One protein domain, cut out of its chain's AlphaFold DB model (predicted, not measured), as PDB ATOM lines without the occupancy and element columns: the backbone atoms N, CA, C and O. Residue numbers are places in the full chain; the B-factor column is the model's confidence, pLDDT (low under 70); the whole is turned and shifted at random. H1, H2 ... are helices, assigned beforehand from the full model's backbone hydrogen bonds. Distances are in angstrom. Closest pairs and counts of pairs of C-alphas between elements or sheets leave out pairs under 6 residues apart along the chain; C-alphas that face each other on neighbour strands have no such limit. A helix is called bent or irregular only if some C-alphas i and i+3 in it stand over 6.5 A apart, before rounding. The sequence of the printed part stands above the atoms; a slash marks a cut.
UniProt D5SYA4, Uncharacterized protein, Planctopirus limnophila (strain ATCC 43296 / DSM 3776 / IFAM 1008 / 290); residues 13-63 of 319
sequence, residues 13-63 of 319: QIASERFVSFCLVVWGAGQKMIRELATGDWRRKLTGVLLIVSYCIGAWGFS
ATOM      1  N   GLN A  13     -30.723  -6.269  13.854       69.75
ATOM      2  CA  GLN A  13     -31.253  -7.627  13.718       69.75
ATOM      3  C   GLN A  13     -32.274  -7.759  12.572       69.75
ATOM      4  O   GLN A  13     -32.179  -8.687  11.771       69.75
ATOM      5  N   ILE A  14     -33.163  -6.774  12.401       69.50
ATOM      6  CA  ILE A  14     -34.174  -6.764  11.323       69.50
ATOM      7  C   ILE A  14     -33.530  -6.650   9.926       69.50
ATOM      8  O   ILE A  14     -34.068  -7.170   8.946       69.50
ATOM      9  N   ALA A  15     -32.367  -5.998   9.811       69.88
ATOM     10  CA  ALA A  15     -31.659  -5.883   8.537       69.88
ATOM     11  C   ALA A  15     -31.077  -7.232   8.071       69.88
ATOM     12  O   ALA A  15     -31.075  -7.518   6.874       69.88
ATOM     13  N   SER A  16     -30.640  -8.081   9.006       81.00
ATOM     14  CA  SER A  16     -29.995  -9.360   8.685       81.00
ATOM     15  C   SER A  16     -30.958 -10.417   8.127       81.00
ATOM     16  O   SER A  16     -30.622 -11.095   7.158       81.00
ATOM     17  N   GLU A  17     -32.189 -10.515   8.641       81.00
ATOM     18  CA  GLU A  17     -33.157 -11.521   8.170       81.00
ATOM     19  C   GLU A  17     -33.650 -11.238   6.749       81.00
ATOM     20  O   GLU A  17     -33.764 -12.141   5.914       81.00
ATOM     21  N   ARG A  18     -33.872  -9.956   6.431       81.88
ATOM     22  CA  ARG A  18     -34.240  -9.537   5.073       81.88
ATOM     23  C   ARG A  18     -33.111  -9.787   4.077       81.88
ATOM     24  O   ARG A  18     -33.389 -10.127   2.929       81.88
ATOM     25  N   PHE A  19     -31.861  -9.675   4.521       80.88
ATOM     26  CA  PHE A  19     -30.697  -9.966   3.694       80.88
ATOM     27  C   PHE A  19     -30.602 -11.456   3.348       80.88
ATOM     28  O   PHE A  19     -30.505 -11.802   2.172       80.88
ATOM     29  N   VAL A  20     -30.723 -12.348   4.338       86.00
ATOM     30  CA  VAL A  20     -30.649 -13.803   4.111       86.00
ATOM     31  C   VAL A  20     -31.774 -14.280   3.191       86.00
ATOM     32  O   VAL A  20     -31.514 -15.007   2.230       86.00
ATOM     33  N   SER A  21     -33.011 -13.824   3.417       85.56
ATOM     34  CA  SER A  21     -34.141 -14.197   2.557       85.56
ATOM     35  C   SER A  21     -33.949 -13.721   1.115       85.56
ATOM     36  O   SER A  21     -34.269 -14.456   0.181       85.56
ATOM     37  N   PHE A  22     -33.403 -12.519   0.911       81.31
ATOM     38  CA  PHE A  22     -33.116 -12.001  -0.425       81.31
ATOM     39  C   PHE A  22     -31.984 -12.781  -1.107       81.31
ATOM     40  O   PHE A  22     -32.123 -13.159  -2.271       81.31
ATOM     41  N   CYS A  23     -30.901 -13.098  -0.388       83.62
ATOM     42  CA  CYS A  23     -29.803 -13.913  -0.909       83.62
ATOM     43  C   CYS A  23     -30.276 -15.293  -1.373       83.62
ATOM     44  O   CYS A  23     -29.849 -15.745  -2.430       83.62
ATOM     45  N   LEU A  24     -31.186 -15.940  -0.639       85.88
ATOM     46  CA  LEU A  24     -31.739 -17.237  -1.038       85.88
ATOM     47  C   LEU A  24     -32.599 -17.142  -2.306       85.88
ATOM     48  O   LEU A  24     -32.488 -18.003  -3.179       85.88
ATOM     49  N   VAL A  25     -33.403 -16.082  -2.453       83.94
ATOM     50  CA  VAL A  25     -34.197 -15.847  -3.673       83.94
ATOM     51  C   VAL A  25     -33.287 -15.576  -4.874       83.94
ATOM     52  O   VAL A  25     -33.477 -16.177  -5.932       83.94
ATOM     53  N   VAL A  26     -32.266 -14.730  -4.711       82.81
ATOM     54  CA  VAL A  26     -31.292 -14.430  -5.775       82.81
ATOM     55  C   VAL A  26     -30.466 -15.664  -6.134       82.81
ATOM     56  O   VAL A  26     -30.260 -15.934  -7.315       82.81
ATOM     57  N   TRP A  27     -30.044 -16.455  -5.147       85.81
ATOM     58  CA  TRP A  27     -29.312 -17.701  -5.373       85.81
ATOM     59  C   TRP A  27     -30.167 -18.735  -6.114       85.81
ATOM     60  O   TRP A  27     -29.706 -19.333  -7.087       85.81
ATOM     61  N   GLY A  28     -31.429 -18.908  -5.708       82.50
ATOM     62  CA  GLY A  28     -32.372 -19.809  -6.374       82.50
ATOM     63  C   GLY A  28     -32.670 -19.393  -7.817       82.50
ATOM     64  O   GLY A  28     -32.636 -20.230  -8.724       82.50
ATOM     65  N   ALA A  29     -32.887 -18.096  -8.057       78.81
ATOM     66  CA  ALA A  29     -33.075 -17.553  -9.402       78.81
ATOM     67  C   ALA A  29     -31.805 -17.693 -10.261       78.81
ATOM     68  O   ALA A  29     -31.883 -18.091 -11.426       78.81
ATOM     69  N   GLY A  30     -30.630 -17.443  -9.675       79.56
ATOM     70  CA  GLY A  30     -29.333 -17.576 -10.337       79.56
ATOM     71  C   GLY A  30     -29.022 -19.012 -10.756       79.56
ATOM     72  O   GLY A  30     -28.597 -19.239 -11.884       79.56
ATOM     73  N   GLN A  31     -29.305 -20.001  -9.904       82.19
ATOM     74  CA  GLN A  31     -29.110 -21.427 -10.208       82.19
ATOM     75  C   GLN A  31     -29.948 -21.889 -11.408       82.19
ATOM     76  O   GLN A  31     -29.449 -22.616 -12.273       82.19
ATOM     77  N   LYS A  32     -31.209 -21.443 -11.489       80.06
ATOM     78  CA  LYS A  32     -32.080 -21.738 -12.633       80.06
ATOM     79  C   LYS A  32     -31.561 -21.070 -13.906       80.06
ATOM     80  O   LYS A  32     -31.512 -21.713 -14.950       80.06
ATOM     81  N   MET A  33     -31.100 -19.823 -13.796       72.56
ATOM     82  CA  MET A  33     -30.521 -19.096 -14.921       72.56
ATOM     83  C   MET A  33     -29.248 -19.786 -15.432       72.56
ATOM     84  O   MET A  33     -29.165 -20.069 -16.619       72.56
ATOM     85  N   ILE A  34     -28.306 -20.164 -14.558       77.75
ATOM     86  CA  ILE A  34     -27.025 -20.799 -14.932       77.75
ATOM     87  C   ILE A  34     -27.219 -22.087 -15.747       77.75
ATOM     88  O   ILE A  34     -26.463 -22.319 -16.690       77.75
ATOM     89  N   ARG A  35     -28.247 -22.894 -15.456       79.00
ATOM     90  CA  ARG A  35     -28.534 -24.106 -16.245       79.00
ATOM     91  C   ARG A  35     -29.028 -23.800 -17.659       79.00
ATOM     92  O   ARG A  35     -28.672 -24.519 -18.584       79.00
ATOM     93  N   GLU A  36     -29.766 -22.710 -17.852       73.88
ATOM     94  CA  GLU A  36     -30.191 -22.256 -19.187       73.88
ATOM     95  C   GLU A  36     -29.106 -21.437 -19.914       73.88
ATOM     96  O   GLU A  36     -29.139 -21.246 -21.134       73.88
ATOM     97  N   LEU A  37     -28.062 -21.007 -19.195       64.88
ATOM     98  CA  LEU A  37     -26.902 -20.343 -19.786       64.88
ATOM     99  C   LEU A  37     -25.970 -21.301 -20.554       64.88
ATOM    100  O   LEU A  37     -25.073 -20.810 -21.240       64.88
ATOM    101  N   ALA A  38     -26.204 -22.614 -20.559       74.31
ATOM    102  CA  ALA A  38     -25.340 -23.572 -21.252       74.31
ATOM    103  C   ALA A  38     -25.522 -23.627 -22.788       74.31
ATOM    104  O   ALA A  38     -24.603 -24.055 -23.480       74.31
ATOM    105  N   THR A  39     -26.650 -23.171 -23.356       80.44
ATOM    106  CA  THR A  39     -27.006 -23.490 -24.765       80.44
ATOM    107  C   THR A  39     -27.412 -22.293 -25.643       80.44
ATOM    108  O   THR A  39     -28.256 -22.422 -26.520       80.44
ATOM    109  N   GLY A  40     -26.829 -21.101 -25.460       75.19
ATOM    110  CA  GLY A  40     -27.230 -19.934 -26.272       75.19
ATOM    111  C   GLY A  40     -26.265 -18.750 -26.258       75.19
ATOM    112  O   GLY A  40     -25.354 -18.711 -25.431       75.19
ATOM    113  N   ASP A  41     -26.507 -17.782 -27.145       87.94
ATOM    114  CA  ASP A  41     -25.654 -16.616 -27.414       87.94
ATOM    115  C   ASP A  41     -25.215 -15.858 -26.151       87.94
ATOM    116  O   ASP A  41     -26.010 -15.203 -25.469       87.94
ATOM    117  N   TRP A  42     -23.909 -15.882 -25.876       86.56
ATOM    118  CA  TRP A  42     -23.288 -15.267 -24.697       86.56
ATOM    119  C   TRP A  42     -23.550 -13.754 -24.572       86.56
ATOM    120  O   TRP A  42     -23.587 -13.217 -23.466       86.56
ATOM    121  N   ARG A  43     -23.792 -13.063 -25.695       88.00
ATOM    122  CA  ARG A  43     -24.023 -11.609 -25.728       88.00
ATOM    123  C   ARG A  43     -25.305 -11.203 -25.002       88.00
ATOM    124  O   ARG A  43     -25.272 -10.292 -24.185       88.00
ATOM    125  N   ARG A  44     -26.425 -11.901 -25.239       84.56
ATOM    126  CA  ARG A  44     -27.710 -11.601 -24.566       84.56
ATOM    127  C   ARG A  44     -27.627 -11.869 -23.063       84.56
ATOM    128  O   ARG A  44     -28.240 -11.176 -22.257       84.56
ATOM    129  N   LYS A  45     -26.814 -12.860 -22.702       78.19
ATOM    130  CA  LYS A  45     -26.580 -13.303 -21.329       78.19
ATOM    131  C   LYS A  45     -25.774 -12.276 -20.539       78.19
ATOM    132  O   LYS A  45     -26.167 -11.928 -19.430       78.19
ATOM    133  N   LEU A  46     -24.716 -11.730 -21.143       89.44
ATOM    134  CA  LEU A  46     -23.922 -10.657 -20.546       89.44
ATOM    135  C   LEU A  46     -24.787  -9.422 -20.243       89.44
ATOM    136  O   LEU A  46     -24.719  -8.884 -19.140       89.44
ATOM    137  N   THR A  47     -25.646  -9.015 -21.183       90.38
ATOM    138  CA  THR A  47     -26.562  -7.879 -20.989       90.38
ATOM    139  C   THR A  47     -27.521  -8.110 -19.821       90.38
ATOM    140  O   THR A  47     -27.718  -7.212 -19.005       90.38
ATOM    141  N   GLY A  48     -28.082  -9.319 -19.695       87.88
ATOM    142  CA  GLY A  48     -28.965  -9.673 -18.581       87.88
ATOM    143  C   GLY A  48     -28.267  -9.589 -17.221       87.88
ATOM    144  O   GLY A  48     -28.799  -8.986 -16.291       87.88
ATOM    145  N   VAL A  49     -27.044 -10.121 -17.117       87.06
ATOM    146  CA  VAL A  49     -26.243 -10.038 -15.885       87.06
ATOM    147  C   VAL A  49     -25.912  -8.584 -15.541       87.06
ATOM    148  O   VAL A  49     -26.080  -8.183 -14.391       87.06
ATOM    149  N   LEU A  50     -25.511  -7.769 -16.521       91.12
ATOM    150  CA  LEU A  50     -25.213  -6.348 -16.301       91.12
ATOM    151  C   LEU A  50     -26.435  -5.559 -15.808       91.12
ATOM    152  O   LEU A  50     -26.295  -4.728 -14.910       91.12
ATOM    153  N   LEU A  51     -27.631  -5.836 -16.339       91.62
ATOM    154  CA  LEU A  51     -28.871  -5.206 -15.873       91.62
ATOM    155  C   LEU A  51     -29.209  -5.599 -14.430       91.62
ATOM    156  O   LEU A  51     -29.578  -4.731 -13.640       91.62
ATOM    157  N   ILE A  52     -29.035  -6.873 -14.068       87.88
ATOM    158  CA  ILE A  52     -29.261  -7.350 -12.696       87.88
ATOM    159  C   ILE A  52     -28.267  -6.698 -11.732       87.88
ATOM    160  O   ILE A  52     -28.676  -6.180 -10.696       87.88
ATOM    161  N   VAL A  53     -26.979  -6.660 -12.083       88.50
ATOM    162  CA  VAL A  53     -25.943  -6.018 -11.258       88.50
ATOM    163  C   VAL A  53     -26.238  -4.527 -11.075       88.50
ATOM    164  O   VAL A  53     -26.216  -4.038  -9.946       88.50
ATOM    165  N   SER A  54     -26.583  -3.815 -12.152       89.50
ATOM    166  CA  SER A  54     -26.974  -2.399 -12.102       89.50
ATOM    167  C   SER A  54     -28.185  -2.168 -11.188       89.50
ATOM    168  O   SER A  54     -28.161  -1.291 -10.320       89.50
ATOM    169  N   TYR A  55     -29.218  -3.008 -11.310       89.12
ATOM    170  CA  TYR A  55     -30.397  -2.945 -10.452       89.12
ATOM    171  C   TYR A  55     -30.062  -3.223  -8.983       89.12
ATOM    172  O   TYR A  55     -30.543  -2.505  -8.111       89.12
ATOM    173  N   CYS A  56     -29.203  -4.204  -8.689       86.50
ATOM    174  CA  CYS A  56     -28.756  -4.484  -7.324       86.50
ATOM    175  C   CYS A  56     -28.011  -3.291  -6.708       86.50
ATOM    176  O   CYS A  56     -28.285  -2.943  -5.561       86.50
ATOM    177  N   ILE A  57     -27.136  -2.622  -7.466       86.19
ATOM    178  CA  ILE A  57     -26.421  -1.422  -6.998       86.19
ATOM    179  C   ILE A  57     -27.415  -0.300  -6.645       86.19
ATOM    180  O   ILE A  57     -27.277   0.335  -5.597       86.19
ATOM    181  N   GLY A  58     -28.441  -0.088  -7.477       84.50
ATOM    182  CA  GLY A  58     -29.479   0.918  -7.233       84.50
ATOM    183  C   GLY A  58     -30.421   0.566  -6.076       84.50
ATOM    184  O   GLY A  58     -30.668   1.393  -5.200       84.50
ATOM    185  N   ALA A  59     -30.927  -0.668  -6.040       85.12
ATOM    186  CA  ALA A  59     -31.911  -1.124  -5.058       85.12
ATOM    187  C   ALA A  59     -31.330  -1.230  -3.644       85.12
ATOM    188  O   ALA A  59     -32.037  -1.000  -2.664       85.12
ATOM    189  N   TRP A  60     -30.044  -1.563  -3.525       81.94
ATOM    190  CA  TRP A  60     -29.385  -1.667  -2.225       81.94
ATOM    191  C   TRP A  60     -28.943  -0.314  -1.682       81.94
ATOM    192  O   TRP A  60     -28.399  -0.250  -0.581       81.94
ATOM    193  N   GLY A  61     -29.190   0.769  -2.428       66.12
ATOM    194  CA  GLY A  61     -28.833   2.108  -1.997       66.12
ATOM    195  C   GLY A  61     -27.363   2.168  -1.622       66.12
ATOM    196  O   GLY A  61     -27.035   2.773  -0.599       66.12
ATOM    197  N   PHE A  62     -26.499   1.510  -2.415       61.69
ATOM    198  CA  PHE A  62     -25.057   1.664  -2.297       61.69
ATOM    199  C   PHE A  62     -24.783   3.123  -2.629       61.69
ATOM    200  O   PHE A  62     -24.623   3.514  -3.784       61.69
ATOM    201  N   SER A  63     -24.911   3.960  -1.604       53.47
ATOM    202  CA  SER A  63     -24.869   5.392  -1.744       53.47
ATOM    203  C   SER A  63     -23.455   5.668  -2.195       53.47
ATOM    204  O   SER A  63     -22.508   5.537  -1.420       53.47
TER     205      SER A  63
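AT A GLANCE: This is residues 13 to 63 of the 319 residues of an uncharacterized protein of Planctopirus limnophila (strain ATCC 43296 / DSM 3776 / IFAM 1008 / 290) (UniProt D5SYA4). The model shows a flat, open U of two helices: H1, the longer arm, and H2, which folds back after a tight link at one end, with an empty gap between the two arms. H1 makes most of the longest axis, and its first residues reach beyond the end of H2. The printed part has 51 residues with two named helices, H1 then H2 along the chain, and no named strand; the class is all helix. It is loose, with a radius of gyration of the C-alphas of 13.4 A, and the C-alphas span 42 by 23 by 7 A.

IN THESE COORDINATES: H1, the longest helix by residues, holds residues 13 to 36 and measures 36.0 A from first to last C-alpha. It begins at C-alpha 13 at (-31.253, -7.627, 13.718) and ends at C-alpha 36 at (-30.191, -22.256, -19.187). H2 holds residues 42 to 59 and measures 25.7 A, ending at C-alpha 59 at (-31.911, -1.124, -5.058).

HOW THE PARTS SIT: H1 and H2 are apart, with no C-alpha of the one within 8 A of the other. Residues 13 to 29, which belong to H1, stand free. Residues 50 to 63, of which 50 to 59 belong to H2, stand free too, as do residues 38 to 44, of which 42 to 44 belong to H2. In H2 every O i to N i+4 pair is within hydrogen-bond range; in H1 17 of 20 are. Neither helix is bent.

THE WHOLE: The two C-alphas farthest apart are those of Gln 13 and Asp 41, at 42.5 A, while the first and last printed C-alphas, of Gln 13 and Ser 63, are 21.2 A apart. The link from H1 to H2, five residues, is tight, and the printed part has no cut. The mean pLDDT of the printed part is 81.0; residues 13 to 15, residue 37 and residues 61 to 63 are under 70.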